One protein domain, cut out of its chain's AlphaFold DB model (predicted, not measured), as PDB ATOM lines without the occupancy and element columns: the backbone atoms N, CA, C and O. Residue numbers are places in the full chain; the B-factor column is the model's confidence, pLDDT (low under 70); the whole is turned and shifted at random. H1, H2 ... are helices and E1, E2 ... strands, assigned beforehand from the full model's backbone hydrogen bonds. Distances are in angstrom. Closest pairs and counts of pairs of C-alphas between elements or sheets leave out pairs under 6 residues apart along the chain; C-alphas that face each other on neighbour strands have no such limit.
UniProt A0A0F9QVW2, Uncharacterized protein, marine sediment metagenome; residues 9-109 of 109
ATOM      1  N   THR A   9     -17.518  58.349   2.547       69.62
ATOM      2  CA  THR A   9     -17.175  56.924   2.565       69.62
ATOM      3  C   THR A   9     -17.810  56.168   1.399       69.62
ATOM      4  O   THR A   9     -17.121  55.427   0.707       69.62
ATOM      5  N   ASP A  10     -19.095  56.401   1.116       67.00
ATOM      6  CA  ASP A  10     -19.783  55.750  -0.009       67.00
ATOM      7  C   ASP A  10     -19.183  56.175  -1.354       67.00
ATOM      8  O   ASP A  10     -18.999  55.354  -2.250       67.00
ATOM      9  N   SER A  11     -18.824  57.455  -1.484       59.25
ATOM     10  CA  SER A  11     -18.181  57.976  -2.691       59.25
ATOM     11  C   SER A  11     -16.795  57.367  -2.927       59.25
ATOM     12  O   SER A  11     -16.447  57.130  -4.082       59.25
ATOM     13  N   ARG A  12     -16.022  57.108  -1.861       63.75
ATOM     14  CA  ARG A  12     -14.715  56.430  -1.945       63.75
ATOM     15  C   ARG A  12     -14.860  54.962  -2.329       63.75
ATOM     16  O   ARG A  12     -14.188  54.497  -3.237       63.75
ATOM     17  N   ASN A  13     -15.819  54.256  -1.733       68.00
ATOM     18  CA  ASN A  13     -16.080  52.860  -2.089       68.00
ATOM     19  C   ASN A  13     -16.432  52.710  -3.579       68.00
ATOM     20  O   ASN A  13     -15.978  51.776  -4.235       68.00
ATOM     21  N   ILE A  14     -17.208  53.646  -4.139       68.06
ATOM     22  CA  ILE A  14     -17.557  53.647  -5.567       68.06
ATOM     23  C   ILE A  14     -16.333  53.927  -6.454       68.06
ATOM     24  O   ILE A  14     -16.192  53.287  -7.499       68.06
ATOM     25  N   SER A  15     -15.451  54.864  -6.078       70.75
ATOM     26  CA  SER A  15     -14.227  55.128  -6.850       70.75
ATOM     27  C   SER A  15     -13.267  53.942  -6.834       70.75
ATOM     28  O   SER A  15     -12.720  53.590  -7.876       70.75
ATOM     29  N   ASP A  16     -13.140  53.285  -5.686       74.12
ATOM     30  CA  ASP A  16     -12.270  52.129  -5.480       74.12
ATOM     31  C   ASP A  16     -12.750  50.916  -6.287       74.12
ATOM     32  O   ASP A  16     -11.984  50.308  -7.034       74.12
ATOM     33  N   LEU A  17     -14.056  50.625  -6.235       75.00
ATOM     34  CA  LEU A  17     -14.693  49.584  -7.051       75.00
ATOM     35  C   LEU A  17     -14.507  49.832  -8.552       75.00
ATOM     36  O   LEU A  17     -14.275  48.893  -9.314       75.00
ATOM     37  N   LYS A  18     -14.591  51.094  -8.991       80.81
ATOM     38  CA  LYS A  18     -14.362  51.459 -10.392       80.81
ATOM     39  C   LYS A  18     -12.915  51.191 -10.814       80.81
ATOM     40  O   LYS A  18     -12.709  50.685 -11.914       80.81
ATOM     41  N   ALA A  19     -11.945  51.521  -9.963       78.50
ATOM     42  CA  ALA A  19     -10.529  51.276 -10.226       78.50
ATOM     43  C   ALA A  19     -10.233  49.770 -10.336       78.50
ATOM     44  O   ALA A  19      -9.622  49.337 -11.310       78.50
ATOM     45  N   ILE A  20     -10.769  48.957  -9.414       81.69
ATOM     46  CA  ILE A  20     -10.656  47.489  -9.466       81.69
ATOM     47  C   ILE A  20     -11.266  46.940 -10.757       81.69
ATOM     48  O   ILE A  20     -10.644  46.131 -11.438       81.69
ATOM     49  N   HIS A  21     -12.478  47.370 -11.116       81.12
ATOM     50  CA  HIS A  21     -13.147  46.876 -12.319       81.12
ATOM     51  C   HIS A  21     -12.389  47.247 -13.602       81.12
ATOM     52  O   HIS A  21     -12.323  46.442 -14.529       81.12
ATOM     53  N   ALA A  22     -11.826  48.457 -13.681       83.62
ATOM     54  CA  ALA A  22     -10.997  48.866 -14.815       83.62
ATOM     55  C   ALA A  22      -9.760  47.965 -14.956       83.62
ATOM     56  O   ALA A  22      -9.484  47.473 -16.051       83.62
ATOM     57  N   GLU A  23      -9.090  47.676 -13.839       83.94
ATOM     58  CA  GLU A  23      -7.918  46.802 -13.791       83.94
ATOM     59  C   GLU A  23      -8.258  45.357 -14.195       83.94
ATOM     60  O   GLU A  23      -7.586  44.766 -15.040       83.94
ATOM     61  N   VAL A  24      -9.345  44.799 -13.651       86.19
ATOM     62  CA  VAL A  24      -9.824  43.452 -14.003       86.19
ATOM     63  C   VAL A  24     -10.150  43.369 -15.493       86.19
ATOM     64  O   VAL A  24      -9.692  42.445 -16.155       86.19
ATOM     65  N   CYS A  25     -10.857  44.356 -16.050       86.69
ATOM     66  CA  CYS A  25     -11.207  44.384 -17.472       86.69
ATOM     67  C   CYS A  25      -9.963  44.439 -18.381       86.69
ATOM     68  O   CYS A  25      -9.904  43.751 -19.405       86.69
ATOM     69  N   ALA A  26      -8.940  45.213 -17.999       87.12
ATOM     70  CA  ALA A  26      -7.670  45.260 -18.723       87.12
ATOM     71  C   ALA A  26      -6.959  43.896 -18.705       87.12
ATOM     72  O   ALA A  26      -6.512  43.411 -19.749       87.12
ATOM     73  N   ILE A  27      -6.915  43.239 -17.540       85.88
ATOM     74  CA  ILE A  27      -6.305  41.914 -17.387       85.88
ATOM     75  C   ILE A  27      -7.091  40.847 -18.160       85.88
ATOM     76  O   ILE A  27      -6.492  40.045 -18.875       85.88
ATOM     77  N   GLU A  28      -8.420  40.848 -18.078       86.25
ATOM     78  CA  GLU A  28      -9.283  39.923 -18.821       86.25
ATOM     79  C   GLU A  28      -9.109  40.069 -20.331       86.25
ATOM     80  O   GLU A  28      -8.976  39.069 -21.036       86.25
ATOM     81  N   THR A  29      -9.044  41.305 -20.829       88.38
ATOM     82  CA  THR A  29      -8.811  41.569 -22.254       88.38
ATOM     83  C   THR A  29      -7.474  40.977 -22.702       88.38
ATOM     84  O   THR A  29      -7.420  40.272 -23.711       88.38
ATOM     85  N   ALA A  30      -6.409  41.173 -21.918       86.81
ATOM     86  CA  ALA A  30      -5.095  40.605 -22.213       86.81
ATOM     87  C   ALA A  30      -5.086  39.064 -22.162       86.81
ATOM     88  O   ALA A  30      -4.474  38.422 -23.020       86.81
ATOM     89  N   ILE A  31      -5.796  38.454 -21.204       86.31
ATOM     90  CA  ILE A  31      -5.965  36.993 -21.120       86.31
ATOM     91  C   ILE A  31      -6.690  36.461 -22.358       86.31
ATOM     92  O   ILE A  31      -6.260  35.460 -22.930       86.31
ATOM     93  N   LEU A  32      -7.773  37.114 -22.795       87.06
ATOM     94  CA  LEU A  32      -8.524  36.697 -23.980       87.06
ATOM     95  C   LEU A  32      -7.652  36.741 -25.238       87.06
ATOM     96  O   LEU A  32      -7.628  35.765 -25.986       87.06
ATOM     97  N   THR A  33      -6.868  37.806 -25.427       88.38
ATOM     98  CA  THR A  33      -5.925  37.910 -26.551       88.38
ATOM     99  C   THR A  33      -4.850  36.818 -26.504       88.38
ATOM    100  O   THR A  33      -4.590  36.159 -27.510       88.38
ATOM    101  N   ALA A  34      -4.255  36.562 -25.337       86.69
ATOM    102  CA  ALA A  34      -3.251  35.509 -25.174       86.69
ATOM    103  C   ALA A  34      -3.840  34.102 -25.392       86.69
ATOM    104  O   ALA A  34      -3.191  33.226 -25.969       86.69
ATOM    105  N   ARG A  35      -5.100  33.887 -24.999       86.06
ATOM    106  CA  ARG A  35      -5.822  32.635 -25.243       86.06
ATOM    107  C   ARG A  35      -6.086  32.404 -26.729       86.06
ATOM    108  O   ARG A  35      -5.937  31.271 -27.182       86.06
ATOM    109  N   GLU A  36      -6.445  33.442 -27.483       87.94
ATOM    110  CA  GLU A  36      -6.579  33.361 -28.947       87.94
ATOM    111  C   GLU A  36      -5.240  33.049 -29.632       87.94
ATOM    112  O   GLU A  36      -5.209  32.300 -30.607       87.94
ATOM    113  N   ALA A  37      -4.128  33.537 -29.074       86.38
ATOM    114  CA  ALA A  37      -2.775  33.193 -29.517       86.38
ATOM    115  C   ALA A  37      -2.323  31.772 -29.104       86.38
ATOM    116  O   ALA A  37      -1.297  31.286 -29.579       86.38
ATOM    117  N   GLY A  38      -3.084  31.080 -28.246       84.75
ATOM    118  CA  GLY A  38      -2.766  29.736 -27.751       84.75
ATOM    119  C   GLY A  38      -1.771  29.702 -26.585       84.75
ATOM    120  O   GLY A  38      -1.271  28.629 -26.236       84.75
ATOM    121  N   GLU A  39      -1.486  30.845 -25.966       87.19
ATOM    122  CA  GLU A  39      -0.616  30.938 -24.797       87.19
ATOM    123  C   GLU A  39      -1.375  30.578 -23.507       87.19
ATOM    124  O   GLU A  39      -2.598  30.677 -23.420       87.19
ATOM    125  N   ARG A  40      -0.643  30.115 -22.487       82.75
ATOM    126  CA  ARG A  40      -1.182  29.763 -21.150       82.75
ATOM    127  C   ARG A  40      -0.656  30.671 -20.043       82.75
ATOM    128  O   ARG A  40      -0.774  30.385 -18.853       82.75
ATOM    129  N   THR A  41       0.072  31.708 -20.422       85.44
ATOM    130  CA  THR A  41       0.658  32.668 -19.498       85.44
ATOM    131  C   THR A  41       0.671  34.006 -20.195       85.44
ATOM    132  O   THR A  41       1.123  34.086 -21.328       85.44
ATOM    133  N   VAL A  42       0.212  35.042 -19.506       88.31
ATOM    134  CA  VAL A  42       0.292  36.420 -19.988       88.31
ATOM    135  C   VAL A  42       1.035  37.249 -18.952       88.31
ATOM    136  O   VAL A  42       0.852  37.058 -17.747       88.31
ATOM    137  N   THR A  43       1.914  38.129 -19.424       86.44
ATOM    138  CA  THR A  43       2.576  39.138 -18.590       86.44
ATOM    139  C   THR A  43       2.046  40.496 -19.007       86.44
ATOM    140  O   THR A  43       2.099  40.833 -20.186       86.44
ATOM    141  N   ILE A  44       1.507  41.245 -18.054       84.25
ATOM    142  CA  ILE A  44       0.811  42.506 -18.289       84.25
ATOM    143  C   ILE A  44       1.506  43.570 -17.443       84.25
ATOM    144  O   ILE A  44       1.513  43.465 -16.219       84.25
ATOM    145  N   CYS A  45       2.093  44.565 -18.099       80.06
ATOM    146  CA  CYS A  45       2.844  45.651 -17.457       80.06
ATOM    147  C   CYS A  45       2.246  47.044 -17.737       80.06
ATOM    148  O   CYS A  45       2.746  48.027 -17.207       80.06
ATOM    149  N   ASP A  46       1.185  47.120 -18.554       77.56
ATOM    150  CA  ASP A  46       0.606  48.367 -19.075       77.56
ATOM    151  C   ASP A  46      -0.841  48.584 -18.588       77.56
ATOM    152  O   ASP A  46      -1.773  48.763 -19.369       77.56
ATOM    153  N   THR A  47      -1.053  48.529 -17.280       79.94
ATOM    154  CA  THR A  47      -2.334  48.816 -16.614       79.94
ATOM    155  C   THR A  47      -2.234  50.053 -15.729       79.94
ATOM    156  O   THR A  47      -1.139  50.546 -15.444       79.94
ATOM    157  N   ASP A  48      -3.376  50.567 -15.276       76.50
ATOM    158  CA  ASP A  48      -3.409  51.737 -14.396       76.50
ATOM    159  C   ASP A  48      -2.682  51.456 -13.070       76.50
ATOM    160  O   ASP A  48      -1.973  52.323 -12.555       76.50
ATOM    161  N   PHE A  49      -2.780  50.227 -12.542       74.25
ATOM    162  CA  PHE A  49      -2.084  49.867 -11.303       74.25
ATOM    163  C   PHE A  49      -0.591  49.631 -11.527       74.25
ATOM    164  O   PHE A  49       0.221  50.016 -10.689       74.25
ATOM    165  N   THR A  50      -0.216  49.006 -12.643       74.19
ATOM    166  CA  THR A  50       1.189  48.679 -12.938       74.19
ATOM    167  C   THR A  50       2.007  49.919 -13.295       74.19
ATOM    168  O   THR A  50       3.177  49.987 -12.932       74.19
ATOM    169  N   ASN A  51       1.389  50.949 -13.881       78.31
ATOM    170  CA  ASN A  51       2.039  52.230 -14.179       78.31
ATOM    171  C   ASN A  51       2.144  53.188 -12.978       78.31
ATOM    172  O   ASN A  51       2.830  54.209 -13.067       78.31
ATOM    173  N   SER A  52       1.477  52.895 -11.860       77.94
ATOM    174  CA  SER A  52       1.482  53.773 -10.691       77.94
ATOM    175  C   SER A  52       2.598  53.423  -9.704       77.94
ATOM    176  O   SER A  52       2.658  52.323  -9.150       77.94
ATOM    177  N   ILE A  53       3.451  54.411  -9.420       74.69
ATOM    178  CA  ILE A  53       4.541  54.300  -8.438       74.69
ATOM    179  C   ILE A  53       3.981  54.061  -7.029       74.69
ATOM    180  O   ILE A  53       4.584  53.322  -6.261       74.69
ATOM    181  N   GLU A  54       2.819  54.626  -6.693       75.56
ATOM    182  CA  GLU A  54       2.183  54.451  -5.378       75.56
ATOM    183  C   GLU A  54       1.732  53.001  -5.154       75.56
ATOM    184  O   GLU A  54       1.888  52.440  -4.069       75.56
ATOM    185  N   HIS A  55       1.222  52.352  -6.203       73.50
ATOM    186  CA  HIS A  55       0.884  50.932  -6.143       73.50
ATOM    187  C   HIS A  55       2.145  50.057  -6.092       73.50
ATOM    188  O   HIS A  55       2.153  49.028  -5.411       73.50
ATOM    189  N   TRP A  56       3.225  50.461  -6.766       74.25
ATOM    190  CA  TRP A  56       4.506  49.765  -6.673       74.25
ATOM    191  C   TRP A  56       5.125  49.865  -5.275       74.25
ATOM    192  O   TRP A  56       5.504  48.836  -4.718       74.25
ATOM    193  N   THR A  57       5.152  51.050  -4.659       72.19
ATOM    194  CA  THR A  57       5.669  51.217  -3.292       72.19
ATOM    195  C   THR A  57       4.827  50.449  -2.278       72.19
ATOM    196  O   THR A  57       5.390  49.811  -1.394       72.19
ATOM    197  N   ALA A  58       3.496  50.410  -2.434       72.81
ATOM    198  CA  ALA A  58       2.610  49.553  -1.636       72.81
ATOM    199  C   ALA A  58       2.947  48.057  -1.742       72.81
ATOM    200  O   ALA A  58       2.786  47.316  -0.775       72.81
ATOM    201  N   PHE A  59       3.435  47.608  -2.899       71.62
ATOM    202  CA  PHE A  59       3.879  46.232  -3.100       71.62
ATOM    203  C   PHE A  59       5.281  45.961  -2.526       71.62
ATOM    204  O   PHE A  59       5.502  44.888  -1.964       71.62
ATOM    205  N   THR A  60       6.234  46.888  -2.672       73.00
ATOM    206  CA  THR A  60       7.645  46.654  -2.316       73.00
ATOM    207  C   THR A  60       8.012  46.998  -0.879       73.00
ATOM    208  O   THR A  60       8.912  46.363  -0.334       73.00
ATOM    209  N   ASP A  61       7.355  47.986  -0.271       67.81
ATOM    210  CA  ASP A  61       7.648  48.430   1.094       67.81
ATOM    211  C   ASP A  61       6.353  48.688   1.877       67.81
ATOM    212  O   ASP A  61       5.895  49.823   1.949       67.81
ATOM    213  N   PRO A  62       5.729  47.651   2.458       62.84
ATOM    214  CA  PRO A  62       4.429  47.772   3.116       62.84
ATOM    215  C   PRO A  62       4.475  48.467   4.492       62.84
ATOM    216  O   PRO A  62       3.474  48.442   5.202       62.84
ATOM    217  N   ILE A  63       5.617  49.023   4.921       59.72
ATOM    218  CA  ILE A  63       5.800  49.597   6.266       59.72
ATOM    219  C   ILE A  63       6.366  51.022   6.174       59.72
ATOM    220  O   ILE A  63       7.225  51.396   6.973       59.72
ATOM    221  N   ASP A  64       5.902  51.835   5.220       59.47
ATOM    222  CA  ASP A  64       6.251  53.257   5.208       59.47
ATOM    223  C   ASP A  64       5.278  54.048   6.110       59.47
ATOM    224  O   ASP A  64       4.126  54.288   5.734       59.47
ATOM    225  N   PRO A  65       5.699  54.499   7.311       56.72
ATOM    226  CA  PRO A  65       4.840  55.254   8.223       56.72
ATOM    227  C   PRO A  65       4.448  56.641   7.684       56.72
ATOM    228  O   PRO A  65       3.641  57.327   8.313       56.72
ATOM    229  N   CYS A  66       5.019  57.083   6.560       56.88
ATOM    230  CA  CYS A  66       4.663  58.336   5.904       56.88
ATOM    231  C   CYS A  66       3.555  58.188   4.846       56.88
ATOM    232  O   CYS A  66       3.084  59.212   4.346       56.88
ATOM    233  N   ASN A  67       3.102  56.967   4.533       61.16
ATOM    234  CA  ASN A  67       2.124  56.716   3.477       61.16
ATOM    235  C   ASN A  67       0.787  56.191   4.041       61.16
ATOM    236  O   ASN A  67       0.578  54.994   4.217       61.16
ATOM    237  N   PHE A  68      -0.131  57.112   4.346       57.09
ATOM    238  CA  PHE A  68      -1.397  56.812   5.037       57.09
ATOM    239  C   PHE A  68      -2.402  55.981   4.216       57.09
ATOM    240  O   PHE A  68      -3.293  55.378   4.810       57.09
ATOM    241  N   ASP A  69      -2.260  55.914   2.888       70.12
ATOM    242  CA  ASP A  69      -3.177  55.191   1.990       70.12
ATOM    243  C   ASP A  69      -2.593  53.851   1.488       70.12
ATOM    244  O   ASP A  69      -3.196  53.153   0.671       70.12
ATOM    245  N   GLN A  70      -1.425  53.440   1.994       70.50
ATOM    246  CA  GLN A  70      -0.706  52.261   1.502       70.50
ATOM    247  C   GLN A  70      -1.457  50.941   1.743       70.50
ATOM    248  O   GLN A  70      -1.526  50.096   0.847       70.50
ATOM    249  N   ASP A  71      -2.093  50.790   2.909       72.69
ATOM    250  CA  ASP A  71      -2.955  49.640   3.220       72.69
ATOM    251  C   ASP A  71      -4.162  49.559   2.274       72.69
ATOM    252  O   ASP A  71      -4.575  48.469   1.868       72.69
ATOM    253  N   GLN A  72      -4.720  50.710   1.883       75.31
ATOM    254  CA  GLN A  72      -5.829  50.770   0.934       75.31
ATOM    255  C   GLN A  72      -5.360  50.318  -0.450       75.31
ATOM    256  O   GLN A  72      -5.983  49.440  -1.044       75.31
ATOM    257  N   LEU A  73      -4.226  50.827  -0.935       78.44
ATOM    258  CA  LEU A  73      -3.642  50.430  -2.221       78.44
ATOM    259  C   LEU A  73      -3.301  48.934  -2.268       78.44
ATOM    260  O   LEU A  73      -3.588  48.262  -3.263       78.44
ATOM    261  N   LEU A  74      -2.738  48.389  -1.186       79.56
ATOM    262  CA  LEU A  74      -2.445  46.961  -1.080       79.56
ATOM    263  C   LEU A  74      -3.732  46.121  -1.060       79.56
ATOM    264  O   LEU A  74      -3.796  45.084  -1.724       79.56
ATOM    265  N   SER A  75      -4.769  46.583  -0.352       81.00
ATOM    266  CA  SER A  75      -6.094  45.954  -0.331       81.00
ATOM    267  C   SER A  75      -6.735  45.926  -1.721       81.00
ATOM    268  O   SER A  75      -7.200  44.871  -2.148       81.00
ATOM    269  N   LEU A  76      -6.679  47.030  -2.476       79.94
ATOM    270  CA  LEU A  76      -7.171  47.092  -3.858       79.94
ATOM    271  C   LEU A  76      -6.474  46.050  -4.744       79.94
ATOM    272  O   LEU A  76      -7.130  45.308  -5.473       79.94
ATOM    273  N   GLN A  77      -5.146  45.944  -4.653       81.62
ATOM    274  CA  GLN A  77      -4.392  44.942  -5.412       81.62
ATOM    275  C   GLN A  77      -4.731  43.505  -4.988       81.62
ATOM    276  O   GLN A  77      -4.819  42.614  -5.832       81.62
ATOM    277  N   ASN A  78      -4.923  43.259  -3.690       83.94
ATOM    278  CA  ASN A  78      -5.299  41.940  -3.190       83.94
ATOM    279  C   ASN A  78      -6.712  41.546  -3.643       83.94
ATOM    280  O   ASN A  78      -6.912  40.397  -4.015       83.94
ATOM    281  N   GLN A  79      -7.657  42.487  -3.718       85.31
ATOM    282  CA  GLN A  79      -8.996  42.228  -4.260       85.31
ATOM    283  C   GLN A  79      -8.961  41.819  -5.739       85.31
ATOM    284  O   GLN A  79      -9.694  40.916  -6.140       85.31
ATOM    285  N   VAL A  80      -8.076  42.417  -6.548       84.25
ATOM    286  CA  VAL A  80      -7.850  41.972  -7.937       84.25
ATOM    287  C   VAL A  80      -7.365  40.516  -7.953       84.25
ATOM    288  O   VAL A  80      -7.899  39.691  -8.694       84.25
ATOM    289  N   ILE A  81      -6.405  40.166  -7.090       86.25
ATOM    290  CA  ILE A  81      -5.897  38.790  -6.964       86.25
ATOM    291  C   ILE A  81      -7.004  37.819  -6.529       86.25
ATOM    292  O   ILE A  81      -7.139  36.734  -7.099       86.25
ATOM    293  N   GLU A  82      -7.818  38.196  -5.546       86.81
ATOM    294  CA  GLU A  82      -8.951  37.399  -5.064       86.81
ATOM    295  C   GLU A  82      -9.999  37.168  -6.157       86.81
ATOM    296  O   GLU A  82     -10.476  36.045  -6.330       86.81
ATOM    297  N   CYS A  83     -10.305  38.193  -6.957       85.81
ATOM    298  CA  CYS A  83     -11.229  38.076  -8.080       85.81
ATOM    299  C   CYS A  83     -10.764  36.993  -9.069       85.81
ATOM    300  O   CYS A  83     -11.502  36.046  -9.351       85.81
ATOM    301  N   PHE A  84      -9.505  37.048  -9.508       84.25
ATOM    302  CA  PHE A  84      -8.953  36.069 -10.449       84.25
ATOM    303  C   PHE A  84      -8.763  34.673  -9.843       84.25
ATOM    304  O   PHE A  84      -9.050  33.673 -10.506       84.25
ATOM    305  N   THR A  85      -8.343  34.573  -8.581       87.69
ATOM    306  CA  THR A  85      -8.199  33.271  -7.905       87.69
ATOM    307  C   THR A  85      -9.544  32.584  -7.676       87.69
ATOM    308  O   THR A  85      -9.627  31.366  -7.834       87.69
ATOM    309  N   SER A  86     -10.620  33.336  -7.411       87.25
ATOM    310  CA  SER A  86     -11.983  32.786  -7.322       87.25
ATOM    311  C   SER A  86     -12.486  32.197  -8.646       87.25
ATOM    312  O   SER A  86     -13.253  31.234  -8.653       87.25
ATOM    313  N   LEU A  87     -12.001  32.733  -9.769       85.25
ATOM    314  CA  LEU A  87     -12.294  32.262 -11.122       85.25
ATOM    315  C   LEU A  87     -11.402  31.078 -11.555       85.25
ATOM    316  O   LEU A  87     -11.616  30.515 -12.627       85.25
ATOM    317  N   GLY A  88     -10.423  30.683 -10.730       84.44
ATOM    318  CA  GLY A  88      -9.497  29.579 -10.999       84.44
ATOM    319  C   GLY A  88      -8.198  29.980 -11.704       84.44
ATOM    320  O   GLY A  88      -7.403  29.107 -12.048       84.44
ATOM    321  N   TYR A  89      -7.954  31.278 -11.897       86.75
ATOM    322  CA  TYR A  89      -6.709  31.790 -12.467       86.75
ATOM    323  C   TYR A  89      -5.634  31.922 -11.382       86.75
ATOM    324  O   TYR A  89      -5.899  32.331 -10.252       86.75
ATOM    325  N   SER A  90      -4.384  31.631 -11.734       87.06
ATOM    326  CA  SER A  90      -3.228  31.921 -10.884       87.06
ATOM    327  C   SER A  90      -2.616  33.248 -11.316       87.06
ATOM    328  O   SER A  90      -1.928  33.303 -12.335       87.06
ATOM    329  N   ILE A  91      -2.821  34.299 -10.524       88.06
ATOM    330  CA  ILE A  91      -2.251  35.631 -10.748       88.06
ATOM    331  C   ILE A  91      -1.179  35.947  -9.702       88.06
ATOM    332  O   ILE A  91      -1.373  35.736  -8.506       88.06
ATOM    333  N   VAL A  92      -0.030  36.451 -10.152       85.19
ATOM    334  CA  VAL A  92       1.055  36.909  -9.276       85.19
ATOM    335  C   VAL A  92       1.576  38.270  -9.723       85.19
ATOM    336  O   VAL A  92       1.614  38.572 -10.914       85.19
ATOM    337  N   ARG A  93       2.007  39.080  -8.754       83.88
ATOM    338  CA  ARG A  93       2.726  40.340  -8.987       83.88
ATOM    339  C   ARG A  93       4.211  40.043  -9.130       83.88
ATOM    340  O   ARG A  93       4.767  39.293  -8.326       83.88
ATOM    341  N   LYS A  94       4.867  40.635 -10.122       81.75
ATOM    342  CA  LYS A  94       6.321  40.558 -10.288       81.75
ATOM    343  C   LYS A  94       6.870  41.935 -10.623       81.75
ATOM    344  O   LYS A  94       6.289  42.623 -11.443       81.75
ATOM    345  N   THR A  95       7.987  42.325 -10.024       77.56
ATOM    346  CA  THR A  95       8.664  43.580 -10.373       77.56
ATOM    347  C   THR A  95       9.066  43.585 -11.847       77.56
ATOM    348  O   THR A  95       9.603  42.584 -12.338       77.56
ATOM    349  N   ASP A  96       8.817  44.700 -12.537       70.44
ATOM    350  CA  ASP A  96       9.326  44.901 -13.890       70.44
ATOM    351  C   ASP A  96      10.831  45.196 -13.825       70.44
ATOM    352  O   ASP A  96      11.283  46.089 -13.104       70.44
ATOM    353  N   LEU A  97      11.618  44.424 -14.573       60.38
ATOM    354  CA  LEU A  97      13.076  44.554 -14.623       60.38
ATOM    355  C   LEU A  97      13.532  45.742 -15.485       60.38
ATOM    356  O   LEU A  97      14.707  46.099 -15.439       60.38
ATOM    357  N   ASN A  98      12.637  46.330 -16.284       64.44
ATOM    358  CA  ASN A  98      12.980  47.395 -17.228       64.44
ATOM    359  C   ASN A  98      12.917  48.791 -16.599       64.44
ATOM    360  O   ASN A  98      13.703  49.672 -16.941       64.44
ATOM    361  N   THR A  99      11.987  48.988 -15.673       63.97
ATOM    362  CA  THR A  99      11.662  50.285 -15.064       63.97
ATOM    363  C   THR A  99      12.019  50.343 -13.585       63.97
ATOM    364  O   THR A  99      12.129  51.445 -13.058       63.97
ATOM    365  N   ASN A 100      12.215  49.196 -12.915       64.44
ATOM    366  CA  ASN A 100      12.533  49.045 -11.482       64.44
ATOM    367  C   ASN A 100      11.586  49.751 -10.491       64.44
ATOM    368  O   ASN A 100      11.750  49.559  -9.293       64.44
ATOM    369  N   ASN A 101      10.597  50.502 -10.975       68.56
ATOM    370  CA  ASN A 101       9.660  51.316 -10.201       68.56
ATOM    371  C   ASN A 101       8.195  50.957 -10.518       68.56
ATOM    372  O   ASN A 101       7.281  51.667 -10.110       68.56
ATOM    373  N   THR A 102       7.977  49.891 -11.293       75.56
ATOM    374  CA  THR A 102       6.659  49.357 -11.649       75.56
ATOM    375  C   THR A 102       6.630  47.847 -11.425       75.56
ATOM    376  O   THR A 102       7.664  47.184 -11.266       75.56
ATOM    377  N   PHE A 103       5.428  47.285 -11.348       80.75
ATOM    378  CA  PHE A 103       5.228  45.839 -11.287       80.75
ATOM    379  C   PHE A 103       4.414  45.387 -12.495       80.75
ATOM    380  O   PHE A 103       3.782  46.198 -13.150       80.75
ATOM    381  N   CYS A 104       4.428  44.094 -12.782       83.00
ATOM    382  CA  CYS A 104       3.630  43.450 -13.809       83.00
ATOM    383  C   CYS A 104       2.783  42.343 -13.184       83.00
ATOM    384  O   CYS A 104       3.209  41.652 -12.248       83.00
ATOM    385  N   TRP A 105       1.607  42.125 -13.755       84.56
ATOM    386  CA  TRP A 105       0.779  40.964 -13.478       84.56
ATOM    387  C   TRP A 105       1.212  39.797 -14.352       84.56
ATOM    388  O   TRP A 105       1.342  39.927 -15.565       84.56
ATOM    389  N   ILE A 106       1.408  38.635 -13.742       84.81
ATOM    390  CA  ILE A 106       1.602  37.379 -14.459       84.81
ATOM    391  C   ILE A 106       0.402  36.506 -14.154       84.81
ATOM    392  O   ILE A 106       0.228  36.079 -13.011       84.81
ATOM    393  N   VAL A 107      -0.405  36.229 -15.174       85.94
ATOM    394  CA  VAL A 107      -1.602  35.394 -15.046       85.94
ATOM    395  C   VAL A 107      -1.411  34.083 -15.789       85.94
ATOM    396  O   VAL A 107      -0.836  34.053 -16.878       85.94
ATOM    397  N   ARG A 108      -1.883  32.992 -15.184       85.94
ATOM    398  CA  ARG A 108      -1.861  31.629 -15.727       85.94
ATOM    399  C   ARG A 108      -3.222  30.962 -15.539       85.94
ATOM    400  O   ARG A 108      -3.857  31.185 -14.506       85.94
ATOM    401  N   TRP A 109      -3.631  30.145 -16.509       83.25
ATOM    402  CA  TRP A 109      -4.893  29.392 -16.524       83.25
ATOM    403  C   TRP A 109      -4.745  28.005 -17.138       83.25
ATOM    404  O   TRP A 109      -3.806  27.801 -17.947       83.25
TER     405      TRP A 109
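AT A GLANCE: This is residues 9 to 109 of the 109 residues of an uncharacterized protein of marine sediment metagenome (UniProt A0A0F9QVW2). A small three-stranded sheet has two longer helices, H1 and H3, over one face, where they cross each other; the other face bears no named helix. The short helix H2 packs on the first part of H3 and near one end of the strands E3 and E2, while residues 9 to 15 of H1 stick out free. The printed part has 101 residues with three named helices and three named strands in the order H1, E1, H2, H3, E2, E3. The sheet's order is E1, E3, E2, all antiparallel, and the class is mixed, helices and strands. The whole is compact, with a radius of gyration of the C-alphas of 13.9 A and spans of 44 by 34 by 19 A.

HOW THE PARTS SIT: The sheet has E3, residues 103 to 108, as its inner strand, between the edge strands E1, residues 41 to 44, and E2, residues 90 to 95. E1 and E3 are antiparallel at 158 degrees, with N 44 and O 105 within hydrogen-bond range at 2.8 A. E2 and E3 form a hairpin, antiparallel at 156 degrees, with N 104 and O 94 at 2.7 A and N 92 and O 106 at 2.9 A. H3, residues 70 to 86, lies over E2 at a height over the sheet of 9.1 A and runs along the strands, at 23 degrees to E2 on the local plane; their closest C-alphas are those of Ile 81 and Ile 91, 6.1 A apart. H1, residues 9 to 36, is on the same face, over E1 and E3, at a height of 11.9 A, slantwise to the strands at 48 degrees to E1 on the local plane. With residues 16 to 24 alone H1 touches H3, at a steep tilt of 45 degrees and the same way; the closest C-alphas, of Ile 20 and Val 80, are 6.4 A apart. H2, residues 53 to 60, touches residues 70 to 74 of H3, about perpendicular at 74 degrees, with the C-alphas of Ala 58 and Gln 70 closest at 5.3 A. H2 is on the sheet too, and its C-alpha of Trp 56 is 6.1 A from that of Phe 103 in E3, the closest pair. H1 and H2 are apart. The three helices and the sheet make two layers, helices on one face of a sheet. E1, H2 and H3, and E2 form a split strand-helix-strand unit, two strands running the same way with E3 between them, and its crossover is right-handed. In H1, H2 and H3 every O i to N i+4 pair is within hydrogen-bond range.

IN THESE COORDINATES: H1 begins at C-alpha 9, (-17.175, 56.924, 2.565), and is 40.7 A long. H3 is 24.2 A long and ends at C-alpha 86, (-11.983, 32.786, -7.322). H2 measures 10.3 A and E1 9.9 A. E2 is 16.7 A long, and E3, 16.5 A, ends at C-alpha 108, (-1.861, 31.629, -15.727).

THE WHOLE: The two C-alphas farthest apart, of Gly 38 and Cys 66, are 44.8 A apart. The printed part has no cut, and no link is long. The mean pLDDT of the printed part is 78.1; residues 9 to 14, 61 to 68 and 97 to 101 are under 70.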